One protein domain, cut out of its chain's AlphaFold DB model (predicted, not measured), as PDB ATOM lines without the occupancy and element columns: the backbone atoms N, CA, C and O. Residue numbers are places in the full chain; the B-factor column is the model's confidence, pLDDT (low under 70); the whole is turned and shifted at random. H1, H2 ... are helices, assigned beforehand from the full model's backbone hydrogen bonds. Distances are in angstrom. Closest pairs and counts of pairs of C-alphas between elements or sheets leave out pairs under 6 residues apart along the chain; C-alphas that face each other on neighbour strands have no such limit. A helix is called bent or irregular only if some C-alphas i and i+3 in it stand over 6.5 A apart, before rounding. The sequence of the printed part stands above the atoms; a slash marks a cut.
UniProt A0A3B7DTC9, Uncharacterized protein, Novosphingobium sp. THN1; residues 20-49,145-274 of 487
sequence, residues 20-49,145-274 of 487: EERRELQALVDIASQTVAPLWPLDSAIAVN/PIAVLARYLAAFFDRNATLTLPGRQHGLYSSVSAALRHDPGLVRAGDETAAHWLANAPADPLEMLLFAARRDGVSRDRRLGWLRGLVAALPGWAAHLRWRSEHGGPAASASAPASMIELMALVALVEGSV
ATOM      1  N   GLU A  20     204.619 174.581 209.859       89.12
ATOM      2  CA  GLU A  20     206.019 175.009 209.841       89.12
ATOM      3  C   GLU A  20     206.771 174.423 208.640       89.12
ATOM      4  O   GLU A  20     207.399 175.169 207.891       89.12
ATOM      5  N   GLU A  21     206.623 173.119 208.386       90.31
ATOM      6  CA  GLU A  21     207.226 172.453 207.225       90.31
ATOM      7  C   GLU A  21     206.755 173.057 205.889       90.31
ATOM      8  O   GLU A  21     207.562 173.236 204.975       90.31
ATOM      9  N   ARG A  22     205.474 173.439 205.784       93.25
ATOM     10  CA  ARG A  22     204.937 174.148 204.611       93.25
ATOM     11  C   ARG A  22     205.598 175.513 204.411       93.25
ATOM     12  O   ARG A  22     205.997 175.835 203.295       93.25
ATOM     13  N   ARG A  23     205.738 176.315 205.474       93.06
ATOM     14  CA  ARG A  23     206.386 177.641 205.396       93.06
ATOM     15  C   ARG A  23     207.864 177.532 205.035       93.06
ATOM     16  O   ARG A  23     208.336 178.301 204.206       93.06
ATOM     17  N   GLU A  24     208.565 176.568 205.629       93.81
ATOM     18  CA  GLU A  24     209.965 176.272 205.317       93.81
ATOM     19  C   GLU A  24     210.121 175.931 203.829       93.81
ATOM     20  O   GLU A  24     210.931 176.542 203.135       93.81
ATOM     21  N   LEU A  25     209.302 175.008 203.313       94.38
ATOM     22  CA  LEU A  25     209.371 174.614 201.910       94.38
ATOM     23  C   LEU A  25     209.027 175.777 200.968       94.38
ATOM     24  O   LEU A  25     209.700 175.937 199.954       94.38
ATOM     25  N   GLN A  26     208.042 176.612 201.309       95.50
ATOM     26  CA  GLN A  26     207.703 177.795 200.513       95.50
ATOM     27  C   GLN A  26     208.881 178.775 200.414       95.50
ATOM     28  O   GLN A  26     209.212 179.218 199.318       95.50
ATOM     29  N   ALA A  27     209.566 179.057 201.526       95.94
ATOM     30  CA  ALA A  27     210.751 179.914 201.508       95.94
ATOM     31  C   ALA A  27     211.872 179.322 200.632       95.94
ATOM     32  O   ALA A  27     212.523 180.040 199.874       95.94
ATOM     33  N   LEU A  28     212.075 178.001 200.682       96.56
ATOM     34  CA  LEU A  28     213.049 177.324 199.822       96.56
ATOM     35  C   LEU A  28     212.657 177.356 198.339       96.56
ATOM     36  O   LEU A  28     213.541 177.448 197.490       96.56
ATOM     37  N   VAL A  29     211.361 177.298 198.014       96.38
ATOM     38  CA  VAL A  29     210.858 177.463 196.641       96.38
ATOM     39  C   VAL A  29     211.190 178.855 196.113       96.38
ATOM     40  O   VAL A  29     211.677 178.972 194.987       96.38
ATOM     41  N   ASP A  30     210.993 179.898 196.918       93.81
ATOM     42  CA  ASP A  30     211.295 181.275 196.518       93.81
ATOM     43  C   ASP A  30     212.797 181.446 196.229       93.81
ATOM     44  O   ASP A  30     213.168 182.024 195.206       93.81
ATOM     45  N   ILE A  31     213.667 180.850 197.057       94.19
ATOM     46  CA  ILE A  31     215.123 180.837 196.834       94.19
ATOM     47  C   ILE A  31     215.481 180.019 195.584       94.19
ATOM     48  O   ILE A  31     216.255 180.472 194.743       94.19
ATOM     49  N   ALA A  32     214.923 178.817 195.423       94.38
ATOM     50  CA  ALA A  32     215.207 177.959 194.273       94.38
ATOM     51  C   ALA A  32     214.776 178.608 192.947       94.38
ATOM     52  O   ALA A  32     215.467 178.448 191.938       94.38
ATOM     53  N   SER A  33     213.693 179.391 192.956       94.19
ATOM     54  CA  SER A  33     213.185 180.132 191.792       94.19
ATOM     55  C   SER A  33     214.196 181.138 191.227       94.19
ATOM     56  O   SER A  33     214.147 181.441 190.037       94.19
ATOM     57  N   GLN A  34     215.134 181.619 192.050       91.94
ATOM     58  CA  GLN A  34     216.176 182.570 191.643       91.94
ATOM     59  C   GLN A  34     217.298 181.930 190.813       91.94
ATOM     60  O   GLN A  34     218.112 182.644 190.240       91.94
ATOM     61  N   THR A  35     217.322 180.598 190.692       90.94
ATOM     62  CA  THR A  35     218.395 179.846 190.011       90.94
ATOM     63  C   THR A  35     218.322 179.929 188.478       90.94
ATOM     64  O   THR A  35     219.138 179.338 187.788       90.94
ATOM     65  N   VAL A  36     217.328 180.619 187.919       91.31
ATOM     66  CA  VAL A  36     217.189 180.861 186.473       91.31
ATOM     67  C   VAL A  36     216.886 182.328 186.232       91.31
ATOM     68  O   VAL A  36     216.083 182.899 186.960       91.31
ATOM     69  N   ALA A  37     217.466 182.940 185.202       89.44
ATOM     70  CA  ALA A  37     217.147 184.321 184.838       89.44
ATOM     71  C   ALA A  37     215.679 184.471 184.383       89.44
ATOM     72  O   ALA A  37     215.140 183.548 183.768       89.44
ATOM     73  N   PRO A  38     215.020 185.623 184.613       88.62
ATOM     74  CA  PRO A  38     213.722 185.905 184.008       88.62
ATOM     75  C   PRO A  38     213.892 186.094 182.490       88.62
ATOM     76  O   PRO A  38     214.613 186.988 182.052       88.62
ATOM     77  N   LEU A  39     213.229 185.263 181.677       84.62
ATOM     78  CA  LEU A  39     213.347 185.307 180.212       84.62
ATOM     79  C   LEU A  39     211.984 185.175 179.522       84.62
ATOM     80  O   LEU A  39     211.412 184.087 179.465       84.62
ATOM     81  N   TRP A  40     211.486 186.284 178.972       79.12
ATOM     82  CA  TRP A  40     210.339 186.381 178.057       79.12
ATOM     83  C   TRP A  40     210.205 187.851 177.575       79.12
ATOM     84  O   TRP A  40     210.683 188.733 178.292       79.12
ATOM     85  N   PRO A  41     209.544 188.164 176.438       69.06
ATOM     86  CA  PRO A  41     208.987 187.267 175.425       69.06
ATOM     87  C   PRO A  41     210.009 186.741 174.413       69.06
ATOM     88  O   PRO A  41     211.067 187.322 174.198       69.06
ATOM     89  N   LEU A  42     209.709 185.578 173.817       64.56
ATOM     90  CA  LEU A  42     210.611 184.904 172.865       64.56
ATOM     91  C   LEU A  42     210.857 185.720 171.589       64.56
ATOM     92  O   LEU A  42     211.900 185.566 170.961       64.56
ATOM     93  N   ASP A  43     209.911 186.576 171.210       61.94
ATOM     94  CA  ASP A  43     210.007 187.466 170.046       61.94
ATOM     95  C   ASP A  43     211.008 188.620 170.239       61.94
ATOM     96  O   ASP A  43     211.418 189.256 169.270       61.94
ATOM     97  N   SER A  44     211.431 188.861 171.480       63.72
ATOM     98  CA  SER A  44     212.352 189.919 171.885       63.72
ATOM     99  C   SER A  44     213.356 189.400 172.916       63.72
ATOM    100  O   SER A  44     213.724 190.102 173.855       63.72
ATOM    101  N   ALA A  45     213.811 188.154 172.739       63.84
ATOM    102  CA  ALA A  45     214.749 187.508 173.648       63.84
ATOM    103  C   ALA A  45     216.019 188.357 173.838       63.84
ATOM    104  O   ALA A  45     216.807 188.558 172.912       63.84
ATOM    105  N   ILE A  46     216.221 188.842 175.063       68.62
ATOM    106  CA  ILE A  46     217.437 189.540 175.480       68.62
ATOM    107  C   ILE A  46     218.403 188.490 176.025       68.62
ATOM    108  O   ILE A  46     218.001 187.591 176.764       68.62
ATOM    109  N   ALA A  47     219.683 188.593 175.661       73.88
ATOM    110  CA  ALA A  47     220.709 187.747 176.251       73.88
ATOM    111  C   ALA A  47     220.765 187.998 177.766       73.88
ATOM    112  O   ALA A  47     221.035 189.112 178.212       73.88
ATOM    113  N   VAL A  48     220.494 186.955 178.544       80.00
ATOM    114  CA  VAL A  48     220.577 186.966 180.007       80.00
ATOM    115  C   VAL A  48     221.841 186.246 180.452       80.00
ATOM    116  O   VAL A  48     222.326 185.358 179.748       80.00
ATOM    117  N   ASN A  49     222.373 186.623 181.616       85.31
ATOM    118  CA  ASN A  49     223.519 185.941 182.210       85.31
ATOM    119  C   ASN A  49     223.184 184.447 182.418       85.31
ATOM    120  O   ASN A  49     222.276 184.146 183.198       85.31
ATOM    121  N   PRO A 145     208.714 161.706 180.245       90.44
ATOM    122  CA  PRO A 145     207.797 162.450 181.113       90.44
ATOM    123  C   PRO A 145     207.968 163.969 181.033       90.44
ATOM    124  O   PRO A 145     206.983 164.703 180.969       90.44
ATOM    125  N   ILE A 146     209.213 164.450 180.980       91.94
ATOM    126  CA  ILE A 146     209.511 165.882 180.875       91.94
ATOM    127  C   ILE A 146     209.096 166.426 179.503       91.94
ATOM    128  O   ILE A 146     208.548 167.523 179.417       91.94
ATOM    129  N   ALA A 147     209.290 165.655 178.429       91.62
ATOM    130  CA  ALA A 147     208.822 166.016 177.095       91.62
ATOM    131  C   ALA A 147     207.284 166.104 177.030       91.62
ATOM    132  O   ALA A 147     206.736 167.043 176.445       91.62
ATOM    133  N   VAL A 148     206.578 165.165 177.674       93.50
ATOM    134  CA  VAL A 148     205.115 165.204 177.817       93.50
ATOM    135  C   VAL A 148     204.681 166.463 178.569       93.50
ATOM    136  O   VAL A 148     203.805 167.177 178.077       93.50
ATOM    137  N   LEU A 149     205.316 166.777 179.703       95.19
ATOM    138  CA  LEU A 149     205.039 167.997 180.461       95.19
ATOM    139  C   LEU A 149     205.267 169.254 179.613       95.19
ATOM    140  O   LEU A 149     204.378 170.096 179.537       95.19
ATOM    141  N   ALA A 150     206.402 169.362 178.920       94.38
ATOM    142  CA  ALA A 150     206.728 170.519 178.085       94.38
ATOM    143  C   ALA A 150     205.657 170.805 177.014       94.38
ATOM    144  O   ALA A 150     205.341 171.967 176.757       94.38
ATOM    145  N   ARG A 151     205.048 169.761 176.436       92.81
ATOM    146  CA  ARG A 151     203.921 169.890 175.497       92.81
ATOM    147  C   ARG A 151     202.663 170.451 176.167       92.81
ATOM    148  O   ARG A 151     201.996 171.298 175.579       92.81
ATOM    149  N   TYR A 152     202.341 170.015 177.385       93.81
ATOM    150  CA  TYR A 152     201.209 170.570 178.134       93.81
ATOM    151  C   TYR A 152     201.459 172.004 178.600       93.81
ATOM    152  O   TYR A 152     200.532 172.808 178.577       93.81
ATOM    153  N   LEU A 153     202.700 172.352 178.959       94.19
ATOM    154  CA  LEU A 153     203.078 173.738 179.231       94.19
ATOM    155  C   LEU A 153     202.859 174.598 177.983       94.19
ATOM    156  O   LEU A 153     202.178 175.616 178.069       94.19
ATOM    157  N   ALA A 154     203.312 174.149 176.807       91.06
ATOM    158  CA  ALA A 154     203.049 174.855 175.554       91.06
ATOM    159  C   ALA A 154     201.545 175.091 175.332       91.06
ATOM    160  O   ALA A 154     201.140 176.229 175.123       91.06
ATOM    161  N   ALA A 155     200.709 174.059 175.485       90.06
ATOM    162  CA  ALA A 155     199.254 174.185 175.354       90.06
ATOM    163  C   ALA A 155     198.612 175.098 176.419       90.06
ATOM    164  O   ALA A 155     197.621 175.773 176.145       90.06
ATOM    165  N   PHE A 156     199.157 175.133 177.639       91.19
ATOM    166  CA  PHE A 156     198.669 175.999 178.711       91.19
ATOM    167  C   PHE A 156     198.963 177.475 178.416       91.19
ATOM    168  O   PHE A 156     198.071 178.319 178.534       91.19
ATOM    169  N   PHE A 157     200.199 177.793 178.022       88.25
ATOM    170  CA  PHE A 157     200.642 179.169 177.777       88.25
ATOM    171  C   PHE A 157     200.282 179.696 176.380       88.25
ATOM    172  O   PHE A 157     200.393 180.904 176.158       88.25
ATOM    173  N   ASP A 158     199.821 178.842 175.461       83.69
ATOM    174  CA  ASP A 158     199.369 179.277 174.141       83.69
ATOM    175  C   ASP A 158     198.128 180.183 174.256       83.69
ATOM    176  O   ASP A 158     197.076 179.817 174.796       83.69
ATOM    177  N   ARG A 159     198.274 181.417 173.769       72.19
ATOM    178  CA  ARG A 159     197.212 182.432 173.754       72.19
ATOM    179  C   ARG A 159     196.387 182.399 172.470       72.19
ATOM    180  O   ARG A 159     195.289 182.941 172.470       72.19
ATOM    181  N   ASN A 160     196.901 181.757 171.422       72.94
ATOM    182  CA  ASN A 160     196.346 181.764 170.072       72.94
ATOM    183  C   ASN A 160     195.849 180.376 169.630       72.94
ATOM    184  O   ASN A 160     195.346 180.230 168.516       72.94
ATOM    185  N   ALA A 161     195.979 179.352 170.482       69.50
ATOM    186  CA  ALA A 161     195.448 178.024 170.211       69.50
ATOM    187  C   ALA A 161     193.921 178.053 170.051       69.50
ATOM    188  O   ALA A 161     193.192 178.516 170.928       69.50
ATOM    189  N   THR A 162     193.426 177.454 168.966       67.88
ATOM    190  CA  THR A 162     191.986 177.235 168.747       67.88
ATOM    191  C   THR A 162     191.375 176.273 169.766       67.88
ATOM    192  O   THR A 162     190.181 176.338 170.038       67.88
ATOM    193  N   LEU A 163     192.186 175.371 170.327       69.19
ATOM    194  CA  LEU A 163     191.807 174.467 171.408       69.19
ATOM    195  C   LEU A 163     192.597 174.838 172.662       69.19
ATOM    196  O   LEU A 163     193.798 174.590 172.746       69.19
ATOM    197  N   THR A 164     191.916 175.425 173.640       79.38
ATOM    198  CA  THR A 164     192.513 175.785 174.929       79.38
ATOM    199  C   THR A 164     192.466 174.613 175.902       79.38
ATOM    200  O   THR A 164     191.478 173.877 175.935       79.38
ATOM    201  N   LEU A 165     193.485 174.480 176.756       86.19
ATOM    202  CA  LEU A 165     193.471 173.481 177.824       86.19
ATOM    203  C   LEU A 165     192.283 173.730 178.785       86.19
ATOM    204  O   LEU A 165     192.161 174.842 179.314       86.19
ATOM    205  N   PRO A 166     191.414 172.731 179.037       87.56
ATOM    206  CA  PRO A 166     190.287 172.886 179.949       87.56
ATOM    207  C   PRO A 166     190.730 173.264 181.363       87.56
ATOM    208  O   PRO A 166     191.711 172.738 181.883       87.56
ATOM    209  N   GLY A 167     189.977 174.162 181.999       87.81
ATOM    210  CA  GLY A 167     190.198 174.532 183.395       87.81
ATOM    211  C   GLY A 167     191.384 175.461 183.653       87.81
ATOM    212  O   GLY A 167     191.631 175.734 184.823       87.81
ATOM    213  N   ARG A 168     192.051 175.993 182.613       89.44
ATOM    214  CA  ARG A 168     193.235 176.874 182.698       89.44
ATOM    215  C   ARG A 168     193.129 178.007 183.731       89.44
ATOM    216  O   ARG A 168     194.128 178.370 184.349       89.44
ATOM    217  N   GLN A 169     191.931 178.543 183.945       89.50
ATOM    218  CA  GLN A 169     191.655 179.592 184.929       89.50
ATOM    219  C   GLN A 169     191.888 179.163 186.389       89.50
ATOM    220  O   GLN A 169     192.051 180.021 187.249       89.50
ATOM    221  N   HIS A 170     191.909 177.859 186.679       90.69
ATOM    222  CA  HIS A 170     192.104 177.320 188.028       90.69
ATOM    223  C   HIS A 170     193.577 177.163 188.423       90.69
ATOM    224  O   HIS A 170     193.852 176.718 189.534       90.69
ATOM    225  N   GLY A 171     194.519 177.491 187.536       93.00
ATOM    226  CA  GLY A 171     195.950 177.378 187.814       93.00
ATOM    227  C   GLY A 171     196.648 176.332 186.960       93.00
ATOM    228  O   GLY A 171     196.027 175.398 186.432       93.00
ATOM    229  N   LEU A 172     197.961 176.503 186.825       95.81
ATOM    230  CA  LEU A 172     198.837 175.643 186.044       95.81
ATOM    231  C   LEU A 172     198.812 174.205 186.563       95.81
ATOM    232  O   LEU A 172     198.568 173.280 185.786       95.81
ATOM    233  N   TYR A 173     199.019 174.014 187.866       97.31
ATOM    234  CA  TYR A 173     199.106 172.677 188.450       97.31
ATOM    235  C   TYR A 173     197.767 171.945 188.357       97.31
ATOM    236  O   TYR A 173     197.715 170.816 187.869       97.31
ATOM    237  N   SER A 174     196.677 172.605 188.755       95.25
ATOM    238  CA  SER A 174     195.322 172.040 188.718       95.25
ATOM    239  C   SER A 174     194.938 171.558 187.312       95.25
ATOM    240  O   SER A 174     194.576 170.397 187.123       95.25
ATOM    241  N   SER A 175     195.115 172.413 186.300       94.56
ATOM    242  CA  SER A 175     194.721 172.096 184.921       94.56
ATOM    243  C   SER A 175     195.589 171.002 184.300       94.56
ATOM    244  O   SER A 175     195.086 170.061 183.685       94.56
ATOM    245  N   VAL A 176     196.914 171.118 184.445       95.62
ATOM    246  CA  VAL A 176     197.854 170.224 183.762       95.62
ATOM    247  C   VAL A 176     197.925 168.862 184.452       95.62
ATOM    248  O   VAL A 176     197.946 167.846 183.762       95.62
ATOM    249  N   SER A 177     197.896 168.801 185.787       95.25
ATOM    250  CA  SER A 177     197.916 167.520 186.509       95.25
ATOM    251  C   SER A 177     196.688 166.660 186.195       95.25
ATOM    252  O   SER A 177     196.826 165.449 186.027       95.25
ATOM    253  N   ALA A 178     195.506 167.268 186.036       93.31
ATOM    254  CA  ALA A 178     194.294 166.565 185.620       93.31
ATOM    255  C   ALA A 178     194.445 165.931 184.227       93.31
ATOM    256  O   ALA A 178     194.068 164.778 184.028       93.31
ATOM    257  N   ALA A 179     195.051 166.651 183.277       92.38
ATOM    258  CA  ALA A 179     195.303 166.129 181.938       92.38
ATOM    259  C   ALA A 179     196.382 165.029 181.927       92.38
ATOM    260  O   ALA A 179     196.210 164.000 181.273       92.38
ATOM    261  N   LEU A 180     197.468 165.211 182.687       92.19
ATOM    262  CA  LEU A 180     198.591 164.267 182.757       92.19
ATOM    263  C   LEU A 180     198.195 162.887 183.297       92.19
ATOM    264  O   LEU A 180     198.752 161.889 182.848       92.19
ATOM    265  N   ARG A 181     197.211 162.807 184.207       89.38
ATOM    266  CA  ARG A 181     196.689 161.530 184.745       89.38
ATOM    267  C   ARG A 181     196.149 160.590 183.666       89.38
ATOM    268  O   ARG A 181     196.072 159.386 183.895       89.38
ATOM    269  N   HIS A 182     195.787 161.130 182.505       88.81
ATOM    270  CA  HIS A 182     195.219 160.382 181.389       88.81
ATOM    271  C   HIS A 182     196.102 160.416 180.133       88.81
ATOM    272  O   HIS A 182     195.685 159.907 179.092       88.81
ATOM    273  N   ASP A 183     197.306 161.001 180.193       91.06
ATOM    274  CA  ASP A 183     198.167 161.111 179.016       91.06
ATOM    275  C   ASP A 183     198.716 159.731 178.592       91.06
ATOM    276  O   ASP A 183     199.413 159.075 179.372       91.06
ATOM    277  N   PRO A 184     198.487 159.287 177.341       88.44
ATOM    278  CA  PRO A 184     198.941 157.973 176.887       88.44
ATOM    279  C   PRO A 184     200.464 157.812 176.843       88.44
ATOM    280  O   PRO A 184     200.960 156.688 176.839       88.44
ATOM    281  N   GLY A 185     201.226 158.902 176.720       86.00
ATOM    282  CA  GLY A 185     202.687 158.863 176.769       86.00
ATOM    283  C   GLY A 185     203.180 158.541 178.174       86.00
ATOM    284  O   GLY A 185     204.029 157.668 178.334       86.00
ATOM    285  N   LEU A 186     202.591 159.189 179.179       85.44
ATOM    286  CA  LEU A 186     202.920 158.975 180.586       85.44
ATOM    287  C   LEU A 186     202.458 157.598 181.082       85.44
ATOM    288  O   LEU A 186     203.237 156.871 181.690       85.44
ATOM    289  N   VAL A 187     201.227 157.204 180.742       83.94
ATOM    290  CA  VAL A 187     200.661 155.900 181.125       83.94
ATOM    291  C   VAL A 187     201.452 154.742 180.513       83.94
ATOM    292  O   VAL A 187     201.712 153.763 181.198       83.94
ATOM    293  N   ARG A 188     201.884 154.846 179.246       84.06
ATOM    294  CA  ARG A 188     202.710 153.802 178.605       84.06
ATOM    295  C   ARG A 188     204.138 153.739 179.141       84.06
ATOM    296  O   ARG A 188     204.768 152.694 179.025       84.06
ATOM    297  N   ALA A 189     204.663 154.850 179.653       79.00
ATOM    298  CA  ALA A 189     206.006 154.903 180.223       79.00
ATOM    299  C   ALA A 189     206.065 154.370 181.667       79.00
ATOM    300  O   ALA A 189     207.153 154.052 182.145       79.00
ATOM    301  N   GLY A 190     204.922 154.301 182.357       77.12
ATOM    302  CA  GLY A 190     204.807 153.894 183.755       77.12
ATOM    303  C   GLY A 190     204.360 152.441 183.962       77.12
ATOM    304  O   GLY A 190     203.817 151.803 183.063       77.12
ATOM    305  N   ASP A 191     204.579 151.926 185.173       81.69
ATOM    306  CA  ASP A 191     204.049 150.646 185.662       81.69
ATOM    307  C   ASP A 191     202.838 150.862 186.604       81.69
ATOM    308  O   ASP A 191     202.308 151.968 186.731       81.69
ATOM    309  N   GLU A 192     202.379 149.821 187.303       83.19
ATOM    310  CA  GLU A 192     201.297 149.949 188.298       83.19
ATOM    311  C   GLU A 192     201.636 150.945 189.424       83.19
ATOM    312  O   GLU A 192     200.754 151.644 189.931       83.19
ATOM    313  N   THR A 193     202.920 151.075 189.776       83.31
ATOM    314  CA  THR A 193     203.385 152.050 190.774       83.31
ATOM    315  C   THR A 193     203.209 153.473 190.251       83.31
ATOM    316  O   THR A 193     202.779 154.354 190.994       83.31
ATOM    317  N   ALA A 194     203.490 153.699 188.966       84.38
ATOM    318  CA  ALA A 194     203.264 154.977 188.299       84.38
ATOM    319  C   ALA A 194     201.779 155.355 188.237       84.38
ATOM    320  O   ALA A 194     201.419 156.500 188.509       84.38
ATOM    321  N   ALA A 195     200.910 154.390 187.923       85.00
ATOM    322  CA  ALA A 195     199.467 154.609 187.921       85.00
ATOM    323  C   ALA A 195     198.967 154.994 189.323       85.00
ATOM    324  O   ALA A 195     198.228 155.967 189.473       85.00
ATOM    325  N   HIS A 196     199.433 154.291 190.362       87.94
ATOM    326  CA  HIS A 196     199.120 154.623 191.750       87.94
ATOM    327  C   HIS A 196     199.660 156.006 192.151       87.94
ATOM    328  O   HIS A 196     198.955 156.776 192.803       87.94
ATOM    329  N   TRP A 197     200.883 156.350 191.747       90.38
ATOM    330  CA  TRP A 197     201.488 157.664 191.975       90.38
ATOM    331  C   TRP A 197     200.646 158.794 191.375       90.38
ATOM    332  O   TRP A 197     200.272 159.730 192.081       90.38
ATOM    333  N   LEU A 198     200.290 158.674 190.094       90.25
ATOM    334  CA  LEU A 198     199.471 159.663 189.395       90.25
ATOM    335  C   LEU A 198     198.065 159.756 189.988       90.25
ATOM    336  O   LEU A 198     197.532 160.854 190.079       90.25
ATOM    337  N   ALA A 199     197.467 158.639 190.413       89.31
ATOM    338  CA  ALA A 199     196.151 158.626 191.046       89.31
ATOM    339  C   ALA A 199     196.149 159.321 192.420       89.31
ATOM    340  O   ALA A 199     195.220 160.069 192.724       89.31
ATOM    341  N   ASN A 200     197.204 159.140 193.216       91.56
ATOM    342  CA  ASN A 200     197.306 159.667 194.581       91.56
ATOM    343  C   ASN A 200     198.032 161.017 194.683       91.56
ATOM    344  O   ASN A 200     198.264 161.499 195.791       91.56
ATOM    345  N   ALA A 201     198.391 161.640 193.559       93.38
ATOM    346  CA  ALA A 201     199.011 162.958 193.555       93.38
ATOM    347  C   ALA A 201     198.113 163.993 194.272       93.38
ATOM    348  O   ALA A 201     196.946 164.144 193.877       93.38
ATOM    349  N   PRO A 202     198.625 164.710 195.296       96.38
ATOM    350  CA  PRO A 202     197.882 165.758 195.991       96.38
ATOM    351  C   PRO A 202     197.365 166.859 195.058       96.38
ATOM    352  O   PRO A 202     197.976 167.165 194.034       96.38
ATOM    353  N   ALA A 203     196.240 167.476 195.427       94.88
ATOM    354  CA  ALA A 203     195.647 168.584 194.671       94.88
ATOM    355  C   ALA A 203     196.374 169.926 194.891       94.88
ATOM    356  O   ALA A 203     196.346 170.788 194.018       94.88
ATOM    357  N   ASP A 204     197.025 170.093 196.044       95.75
ATOM    358  CA  ASP A 204     197.821 171.274 196.380       95.75
ATOM    359  C   ASP A 204     199.279 171.087 195.911       95.75
ATOM    360  O   ASP A 204     199.878 170.046 196.206       95.75
ATOM    361  N   PRO A 205     199.879 172.056 195.193       97.06
ATOM    362  CA  PRO A 205     201.228 171.908 194.646       97.06
ATOM    363  C   PRO A 205     202.311 171.832 195.734       97.06
ATOM    364  O   PRO A 205     203.300 171.123 195.558       97.06
ATOM    365  N   LEU A 206     202.130 172.504 196.876       96.38
ATOM    366  CA  LEU A 206     203.080 172.426 197.990       96.38
ATOM    367  C   LEU A 206     203.035 171.038 198.644       96.38
ATOM    368  O   LEU A 206     204.081 170.439 198.895       96.38
ATOM    369  N   GLU A 207     201.836 170.481 198.839       96.38
ATOM    370  CA  GLU A 207     201.681 169.094 199.295       96.38
ATOM    371  C   GLU A 207     202.236 168.081 198.289       96.38
ATOM    372  O   GLU A 207     202.831 167.088 198.699       96.38
ATOM    373  N   MET A 208     202.108 168.330 196.981       96.38
ATOM    374  CA  MET A 208     202.721 167.486 195.950       96.38
ATOM    375  C   MET A 208     204.249 167.448 196.083       96.38
ATOM    376  O   MET A 208     204.851 166.377 195.997       96.38
ATOM    377  N   LEU A 209     204.883 168.595 196.345       96.44
ATOM    378  CA  LEU A 209     206.326 168.661 196.583       96.44
ATOM    379  C   LEU A 209     206.734 167.941 197.872       96.44
ATOM    380  O   LEU A 209     207.706 167.190 197.861       96.44
ATOM    381  N   LEU A 210     205.987 168.104 198.970       95.00
ATOM    382  CA  LEU A 210     206.241 167.358 200.209       95.00
ATOM    383  C   LEU A 210     206.063 165.848 200.012       95.00
ATOM    384  O   LEU A 210     206.859 165.054 200.516       95.00
ATOM    385  N   PHE A 211     205.040 165.446 199.261       93.25
ATOM    386  CA  PHE A 211     204.771 164.056 198.913       93.25
ATOM    387  C   PHE A 211     205.916 163.447 198.092       93.25
ATOM    388  O   PHE A 211     206.399 162.364 198.429       93.25
ATOM    389  N   ALA A 212     206.420 164.169 197.087       92.88
ATOM    390  CA  ALA A 212     207.583 163.760 196.301       92.88
ATOM    391  C   ALA A 212     208.877 163.715 197.118       92.88
ATOM    392  O   ALA A 212     209.577 162.706 197.083       92.88
ATOM    393  N   ALA A 213     209.147 164.733 197.937       91.38
ATOM    394  CA  ALA A 213     210.323 164.761 198.801       91.38
ATOM    395  C   ALA A 213     210.364 163.557 199.759       91.38
ATOM    396  O   ALA A 213     211.420 162.961 199.956       91.38
ATOM    397  N   ARG A 214     209.212 163.155 200.322       90.31
ATOM    398  CA  ARG A 214     209.108 161.958 201.177       90.31
ATOM    399  C   ARG A 214     209.356 160.673 200.393       90.31
ATOM    400  O   ARG A 214     210.085 159.813 200.877       90.31
ATOM    401  N   ARG A 215     208.780 160.548 199.193       86.62
ATOM    402  CA  ARG A 215     208.987 159.385 198.317       86.62
ATOM    403  C   ARG A 215     210.460 159.201 197.952       86.62
ATOM    404  O   ARG A 215     210.964 158.084 197.989       86.62
ATOM    405  N   ASP A 216     211.128 160.299 197.618       84.19
ATOM    406  CA  ASP A 216     212.516 160.303 197.156       84.19
ATOM    407  C   ASP A 216     213.531 160.314 198.318       84.19
ATOM    408  O   ASP A 216     214.739 160.295 198.085       84.19
ATOM    409  N   GLY A 217     213.065 160.328 199.574       87.38
ATOM    410  CA  GLY A 217     213.926 160.331 200.760       87.38
ATOM    411  C   GLY A 217     214.752 161.612 200.920       87.38
ATOM    412  O   GLY A 217     215.860 161.570 201.454       87.38
ATOM    413  N   VAL A 218     214.242 162.753 200.444       88.62
ATOM    414  CA  VAL A 218     214.935 164.047 200.489       88.62
ATOM    415  C   VAL A 218     214.891 164.612 201.910       88.62
ATOM    416  O   VAL A 218     213.843 165.043 202.401       88.62
ATOM    417  N   SER A 219     216.049 164.635 202.572       88.31
ATOM    418  CA  SER A 219     216.232 165.258 203.886       88.31
ATOM    419  C   SER A 219     216.093 166.786 203.815       88.31
ATOM    420  O   SER A 219     216.261 167.389 202.752       88.31
ATOM    421  N   ARG A 220     215.769 167.436 204.946       88.81
ATOM    422  CA  ARG A 220     215.492 168.888 204.995       88.81
ATOM    423  C   ARG A 220     216.653 169.739 204.472       88.81
ATOM    424  O   ARG A 220     216.428 170.648 203.683       88.81
ATOM    425  N   ASP A 221     217.882 169.377 204.823       86.88
ATOM    426  CA  ASP A 221     219.128 170.020 204.388       86.88
ATOM    427  C   ASP A 221     219.377 169.923 202.872       86.88
ATOM    428  O   ASP A 221     220.016 170.797 202.290       86.88
ATOM    429  N   ARG A 222     218.820 168.906 202.201       89.81
ATOM    430  CA  ARG A 222     218.973 168.699 200.751       89.81
ATOM    431  C   ARG A 222     217.829 169.273 199.916       89.81
ATOM    432  O   ARG A 222     217.920 169.271 198.686       89.81
ATOM    433  N   ARG A 223     216.770 169.793 200.550       92.00
ATOM    434  CA  ARG A 223     215.571 170.302 199.858       92.00
ATOM    435  C   ARG A 223     215.886 171.410 198.868       92.00
ATOM    436  O   ARG A 223     215.350 171.386 197.769       92.00
ATOM    437  N   LEU A 224     216.768 172.348 199.222       92.75
ATOM    438  CA  LEU A 224     217.112 173.447 198.321       92.75
ATOM    439  C   LEU A 224     217.740 172.934 197.018       92.75
ATOM    440  O   LEU A 224     217.297 173.308 195.937       92.75
ATOM    441  N   GLY A 225     218.732 172.043 197.112       90.62
ATOM    442  CA  GLY A 225     219.371 171.437 195.938       90.62
ATOM    443  C   GLY A 225     218.387 170.627 195.090       90.62
ATOM    444  O   GLY A 225     218.396 170.731 193.866       90.62
ATOM    445  N   TRP A 226     217.481 169.887 195.735       93.31
ATOM    446  CA  TRP A 226     216.420 169.148 195.049       93.31
ATOM    447  C   TRP A 226     215.450 170.076 194.297       93.31
ATOM    448  O   TRP A 226     215.226 169.879 193.105       93.31
ATOM    449  N   LEU A 227     214.947 171.138 194.941       95.31
ATOM    450  CA  LEU A 227     214.064 172.130 194.309       95.31
ATOM    451  C   LEU A 227     214.748 172.855 193.143       95.31
ATOM    452  O   LEU A 227     214.129 173.058 192.099       95.31
ATOM    453  N   ARG A 228     216.035 173.203 193.284       93.94
ATOM    454  CA  ARG A 228     216.845 173.747 192.179       93.94
ATOM    455  C   ARG A 228     216.914 172.770 191.006       93.94
ATOM    456  O   ARG A 228     216.782 173.193 189.861       93.94
ATOM    457  N   GLY A 229     217.044 171.473 191.282       92.12
ATOM    458  CA  GLY A 229     216.970 170.417 190.270       92.12
ATOM    459  C   GLY A 229     215.638 170.404 189.512       92.12
ATOM    460  O   GLY A 229     215.640 170.298 188.286       92.12
ATOM    461  N   LEU A 230     214.510 170.592 190.210       94.00
ATOM    462  CA  LEU A 230     213.184 170.678 189.579       94.00
ATOM    463  C   LEU A 230     213.057 171.908 188.665       94.00
ATOM    464  O   LEU A 230     212.506 171.807 187.570       94.00
ATOM    465  N   VAL A 231     213.607 173.057 189.073       94.44
ATOM    466  CA  VAL A 231     213.691 174.272 188.233       94.44
ATOM    467  C   VAL A 231     214.532 174.009 186.983       94.44
ATOM    468  O   VAL A 231     214.125 174.330 185.864       94.44
ATOM    469  N   ALA A 232     215.689 173.374 187.164       91.56
ATOM    470  CA  ALA A 232     216.638 173.070 186.100       91.56
ATOM    471  C   ALA A 232     216.175 171.958 185.142       91.56
ATOM    472  O   ALA A 232     216.804 171.747 184.103       91.56
ATOM    473  N   ALA A 233     215.077 171.255 185.442       91.12
ATOM    474  CA  ALA A 233     214.501 170.257 184.542       91.12
ATOM    475  C   ALA A 233     213.909 170.891 183.269       91.12
ATOM    476  O   ALA A 233     214.002 170.310 182.187       91.12
ATOM    477  N   LEU A 234     213.326 172.092 183.388       92.38
ATOM    478  CA  LEU A 234     212.733 172.856 182.285       92.38
ATOM    479  C   LEU A 234     213.104 174.350 182.404       92.38
ATOM    480  O   LEU A 234     212.223 175.190 182.614       92.38
ATOM    481  N   PRO A 235     214.392 174.711 182.232       90.25
ATOM    482  CA  PRO A 235     214.898 176.040 182.573       90.25
ATOM    483  C   PRO A 235     214.238 177.159 181.759       90.25
ATOM    484  O   PRO A 235     214.014 178.241 182.286       90.25
ATOM    485  N   GLY A 236     213.844 176.900 180.506       90.31
ATOM    486  CA  GLY A 236     213.116 177.878 179.689       90.31
ATOM    487  C   GLY A 236     211.713 178.198 180.224       90.31
ATOM    488  O   GLY A 236     211.330 179.362 180.297       90.31
ATOM    489  N   TRP A 237     210.955 177.182 180.653       93.75
ATOM    490  CA  TRP A 237     209.626 177.393 181.245       93.75
ATOM    491  C   TRP A 237     209.711 178.011 182.641       93.75
ATOM    492  O   TRP A 237     208.887 178.857 182.986       93.75
ATOM    493  N   ALA A 238     210.728 177.638 183.418       94.44
ATOM    494  CA  ALA A 238     211.007 178.264 184.701       94.44
ATOM    495  C   ALA A 238     211.362 179.753 184.533       94.44
ATOM    496  O   ALA A 238     210.770 180.607 185.191       94.44
ATOM    497  N   ALA A 239     212.243 180.085 183.587       92.25
ATOM    498  CA  ALA A 239     212.599 181.461 183.252       92.25
ATOM    499  C   ALA A 239     211.384 182.293 182.801       92.25
ATOM    500  O   ALA A 239     211.229 183.445 183.219       92.25
ATOM    501  N   HIS A 240     210.479 181.699 182.013       91.25
ATOM    502  CA  HIS A 240     209.211 182.329 181.637       91.25
ATOM    503  C   HIS A 240     208.330 182.626 182.858       91.25
ATOM    504  O   HIS A 240     207.789 183.726 182.983       91.25
ATOM    505  N   LEU A 241     208.186 181.666 183.776       93.12
ATOM    506  CA  LEU A 241     207.396 181.840 184.997       93.12
ATOM    507  C   LEU A 241     207.981 182.899 185.929       93.12
ATOM    508  O   LEU A 241     207.228 183.716 186.459       93.12
ATOM    509  N   ARG A 242     209.309 182.935 186.078       91.88
ATOM    510  CA  ARG A 242     209.993 183.989 186.832       91.88
ATOM    511  C   ARG A 242     209.718 185.361 186.215       91.88
ATOM    512  O   ARG A 242     209.265 186.263 186.914       91.88
ATOM    513  N   TRP A 243     209.870 185.494 184.893       89.88
ATOM    514  CA  TRP A 243     209.529 186.734 184.189       89.88
ATOM    515  C   TRP A 243     208.064 187.131 184.393       89.88
ATOM    516  O   TRP A 243     207.779 188.291 184.678       89.88
ATOM    517  N   ARG A 244     207.120 186.185 184.302       88.44
ATOM    518  CA  ARG A 244     205.693 186.466 184.523       88.44
ATOM    519  C   ARG A 244     205.427 187.017 185.922       88.44
ATOM    520  O   ARG A 244     204.609 187.921 186.050       88.44
ATOM    521  N   SER A 245     206.105 186.473 186.929       87.88
ATOM    522  CA  SER A 245     205.977 186.902 188.320       87.88
ATOM    523  C   SER A 245     206.555 188.297 188.554       87.88
ATOM    524  O   SER A 245     205.950 189.097 189.259       87.88
ATOM    525  N   GLU A 246     207.720 188.590 187.976       86.94
ATOM    526  CA  GLU A 246     208.462 189.827 188.246       86.94
ATOM    527  C   GLU A 246     208.056 190.991 187.321       86.94
ATOM    528  O   GLU A 246     208.041 192.140 187.750       86.94
ATOM    529  N   HIS A 247     207.697 190.705 186.064       83.00
ATOM    530  CA  HIS A 247     207.539 191.709 184.999       83.00
ATOM    531  C   HIS A 247     206.190 191.638 184.264       83.00
ATOM    532  O   HIS A 247     205.774 192.614 183.647       83.00
ATOM    533  N   GLY A 248     205.487 190.500 184.304       73.75
ATOM    534  CA  GLY A 248     204.279 190.286 183.494       73.75
ATOM    535  C   GLY A 248     203.054 191.115 183.914       73.75
ATOM    536  O   GLY A 248     202.118 191.275 183.125       73.75
ATOM    537  N   GLY A 249     203.039 191.629 185.147       77.12
ATOM    538  CA  GLY A 249     201.897 192.339 185.724       77.12
ATOM    539  C   GLY A 249     200.625 191.475 185.858       77.12
ATOM    540  O   GLY A 249     200.611 190.293 185.498       77.12
ATOM    541  N   PRO A 250     199.507 192.043 186.355       75.50
ATOM    542  CA  PRO A 250     198.277 191.280 186.608       75.50
ATOM    543  C   PRO A 250     197.674 190.632 185.350       75.50
ATOM    544  O   PRO A 250     197.136 189.524 185.405       75.50
ATOM    545  N   ALA A 251     197.807 191.291 184.195       75.19
ATOM    546  CA  ALA A 251     197.262 190.816 182.924       75.19
ATOM    547  C   ALA A 251     197.921 189.515 182.434       75.19
ATOM    548  O   ALA A 251     197.260 188.706 181.784       75.19
ATOM    549  N   ALA A 252     199.195 189.268 182.769       73.56
ATOM    550  CA  ALA A 252     199.868 188.028 182.391       73.56
ATOM    551  C   ALA A 252     199.274 186.788 183.078       73.56
ATOM    552  O   ALA A 252     199.442 185.688 182.554       73.56
ATOM    553  N   SER A 253     198.575 186.962 184.206       77.69
ATOM    554  CA  SER A 253     198.040 185.873 185.037       77.69
ATOM    555  C   SER A 253     196.514 185.813 185.113       77.69
ATOM    556  O   SER A 253     195.989 184.821 185.608       77.69
ATOM    557  N   ALA A 254     195.798 186.806 184.579       75.75
ATOM    558  CA  ALA A 254     194.345 186.939 184.727       75.75
ATOM    559  C   ALA A 254     193.523 185.735 184.216       75.75
ATOM    560  O   ALA A 254     192.503 185.399 184.808       75.75
ATOM    561  N   SER A 255     193.954 185.074 183.137       79.19
ATOM    562  CA  SER A 255     193.231 183.944 182.516       79.19
ATOM    563  C   SER A 255     193.974 182.606 182.577       79.19
ATOM    564  O   SER A 255     193.475 181.592 182.086       79.19
ATOM    565  N   ALA A 256     195.179 182.608 183.146       85.38
ATOM    566  CA  ALA A 256     196.068 181.455 183.209       85.38
ATOM    567  C   ALA A 256     197.051 181.612 184.380       85.38
ATOM    568  O   ALA A 256     198.253 181.779 184.131       85.38
ATOM    569  N   PRO A 257     196.570 181.652 185.639       91.56
ATOM    570  CA  PRO A 257     197.443 181.815 186.795       91.56
ATOM    571  C   PRO A 257     198.467 180.679 186.827       91.56
ATOM    572  O   PRO A 257     198.140 179.527 186.558       91.56
ATOM    573  N   ALA A 258     199.728 181.029 187.058       93.81
ATOM    574  CA  ALA A 258     200.824 180.078 187.042       93.81
ATOM    575  C   ALA A 258     201.972 180.604 187.900       93.81
ATOM    576  O   ALA A 258     202.288 181.795 187.853       93.81
ATOM    577  N   SER A 259     202.602 179.712 188.652       94.75
ATOM    578  CA  SER A 259     203.683 180.030 189.583       94.75
ATOM    579  C   SER A 259     204.814 179.002 189.507       94.75
ATOM    580  O   SER A 259     204.637 177.899 188.982       94.75
ATOM    581  N   MET A 260     205.992 179.351 190.036       96.50
ATOM    582  CA  MET A 260     207.137 178.434 190.026       96.50
ATOM    583  C   MET A 260     206.862 177.164 190.843       96.50
ATOM    584  O   MET A 260     207.237 176.074 190.417       96.50
ATOM    585  N   ILE A 261     206.151 177.282 191.971       97.44
ATOM    586  CA  ILE A 261     205.780 176.125 192.795       97.44
ATOM    587  C   ILE A 261     204.941 175.110 192.010       97.44
ATOM    588  O   ILE A 261     205.167 173.908 192.115       97.44
ATOM    589  N   GLU A 262     204.018 175.583 191.169       97.81
ATOM    590  CA  GLU A 262     203.193 174.723 190.323       97.81
ATOM    591  C   GLU A 262     204.026 174.004 189.259       97.81
ATOM    592  O   GLU A 262     203.799 172.822 189.013       97.81
ATOM    593  N   LEU A 263     205.020 174.676 188.663       97.94
ATOM    594  CA  LEU A 263     205.949 174.025 187.737       97.94
ATOM    595  C   LEU A 263     206.780 172.953 188.443       97.94
ATOM    596  O   LEU A 263     206.839 171.830 187.952       97.94
ATOM    597  N   MET A 264     207.392 173.272 189.587       97.81
ATOM    598  CA  MET A 264     208.175 172.302 190.361       97.81
ATOM    599  C   MET A 264     207.317 171.086 190.738       97.81
ATOM    600  O   MET A 264     207.760 169.950 190.585       97.81
ATOM    601  N   ALA A 265     206.073 171.310 191.176       98.06
ATOM    602  CA  ALA A 265     205.136 170.244 191.518       98.06
ATOM    603  C   ALA A 265     204.773 169.375 190.303       98.06
ATOM    604  O   ALA A 265     204.704 168.154 190.426       98.06
ATOM    605  N   LEU A 266     204.586 169.973 189.119       97.81
ATOM    606  CA  LEU A 266     204.356 169.232 187.875       97.81
ATOM    607  C   LEU A 266     205.586 168.436 187.429       97.81
ATOM    608  O   LEU A 266     205.430 167.302 186.980       97.81
ATOM    609  N   VAL A 267     206.794 168.993 187.561       96.00
ATOM    610  CA  VAL A 267     208.050 168.273 187.291       96.00
ATOM    611  C   VAL A 267     208.158 167.067 188.224       96.00
ATOM    612  O   VAL A 267     208.296 165.945 187.745       96.00
ATOM    613  N   ALA A 268     207.980 167.269 189.533       94.62
ATOM    614  CA  ALA A 268     207.988 166.190 190.520       94.62
ATOM    615  C   ALA A 268     206.908 165.127 190.235       94.62
ATOM    616  O   ALA A 268     207.155 163.928 190.370       94.62
ATOM    617  N   LEU A 269     205.718 165.546 189.787       94.44
ATOM    618  CA  LEU A 269     204.635 164.647 189.391       94.44
ATOM    619  C   LEU A 269     205.035 163.751 188.212       94.44
ATOM    620  O   LEU A 269     204.888 162.530 188.306       94.44
ATOM    621  N   VAL A 270     205.536 164.326 187.112       93.06
ATOM    622  CA  VAL A 270     205.865 163.542 185.910       93.06
ATOM    623  C   VAL A 270     207.139 162.726 186.081       93.06
ATOM    624  O   VAL A 270     207.171 161.575 185.654       93.06
ATOM    625  N   GLU A 271     208.167 163.243 186.751       89.06
ATOM    626  CA  GLU A 271     209.366 162.454 187.059       89.06
ATOM    627  C   GLU A 271     209.037 161.310 188.013       89.06
ATOM    628  O   GLU A 271     209.562 160.207 187.869       89.06
ATOM    629  N   GLY A 272     208.084 161.527 188.923       86.44
ATOM    630  CA  GLY A 272     207.615 160.480 189.805       86.44
ATOM    631  C   GLY A 272     206.857 159.345 189.100       86.44
ATOM    632  O   GLY A 272     206.802 158.233 189.623       86.44
ATOM    633  N   SER A 273     206.330 159.580 187.895       85.25
ATOM    634  CA  SER A 273     205.618 158.559 187.112       85.25
ATOM    635  C   SER A 273     206.535 157.529 186.448       85.25
ATOM    636  O   SER A 273     206.067 156.495 185.988       85.25
ATOM    637  N   VAL A 274     207.843 157.771 186.392       78.38
ATOM    638  CA  VAL A 274     208.795 156.783 185.884       78.38
ATOM    639  C   VAL A 274     209.632 156.316 187.053       78.38
ATOM    640  O   VAL A 274     210.202 157.121 187.790       78.38
TER     641      VAL A 274
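AT A GLANCE: This is residues 20 to 49 and 145 to 274 of the 487 residues of an uncharacterized protein of Novosphingobium sp. THN1 (UniProt A0A3B7DTC9). One helix, H9, runs through the core, and four helices wrap round it: H2 and H6 on opposite sides of it, and H3 and H7 on the other two sides. H8 packs at the beginning of H9, H4 and H5 lie towards its far end, and H1 packs on H7. The 160 printed residues hold nine named helices, H1 to H9 in chain order, and no named strand; the class is all helix. The whole is compact and rounded, with a radius of gyration of the C-alphas of 15.3 A and spans of 43 by 39 by 26 A.

IN THESE COORDINATES: Start with the two longest helices, 14 residues each. Find C-alpha 20 at (206.019, 175.009, 209.841); from there H1 runs through residues 20 to 33, 20.1 A. H7, residues 220 to 233, is 20.5 A long and irregular: C-alphas 221 and 224 are 7.3 A apart. Then find H2 at residues 145 to 157, 18.5 A, H3 at 172 to 180, H4 at 184 to 189, H5 at 192 to 200, H6 at 205 to 215, 15.2 A, and H8 at 235 to 246, 16.2 A. H9, residues 260 to 272, runs 18.0 A from (207.137, 178.434, 190.026) to (207.615, 160.480, 189.805).

HOW THE PARTS SIT: Look first at H9, the hub, which touches seven helices. H6 touches it with 15 pairs of C-alphas within 8 A, the closest Pro 205 and Ala 265 at 5.3 A, at a steep tilt of 37 degrees, only just past shallow. H3 touches it at Tyr 173 and Glu 262, C-alphas 4.9 A apart, the same way at a shallow tilt of 20 degrees. Residues 145 to 149 of H2 touch it, closest at the C-alphas of Pro 145 and Val 270, 5.3 A. Residues 227 to 233 of H7 touch it about perpendicular, 89 degrees, closest at the C-alphas of Leu 230 and Met 264, 5.3 A. H8 and H9 form a helical hairpin, with C-alphas 241 and 260 closest at 6.1 A. H5 only just touches H9, with 3 pairs of C-alphas within 8 A, closest Trp 197 and Gly 272 at 7.1 A. Farther out, H1 touches H7, C-alphas 32 and 228 closest at 5.0 A, and H4 touches H2, C-alphas 186 and 145 closest at 6.0 A. Every O i to N i+4 pair is within hydrogen-bond range in H1 to H6, H8 and H9; in H7 8 of 10 are.

THE WHOLE: The C-alphas of Thr 162 and Asp 221 are the farthest apart, 45.4 A. Residues 50 to 144 are not printed, and C-alphas 49 and 145 are 28.3 A apart across the cut. The links H2 to H3 and H8 to H9 are long. Mean pLDDT of the printed part is 88.5; residues 41 to 46 and 161 to 163 are under 70.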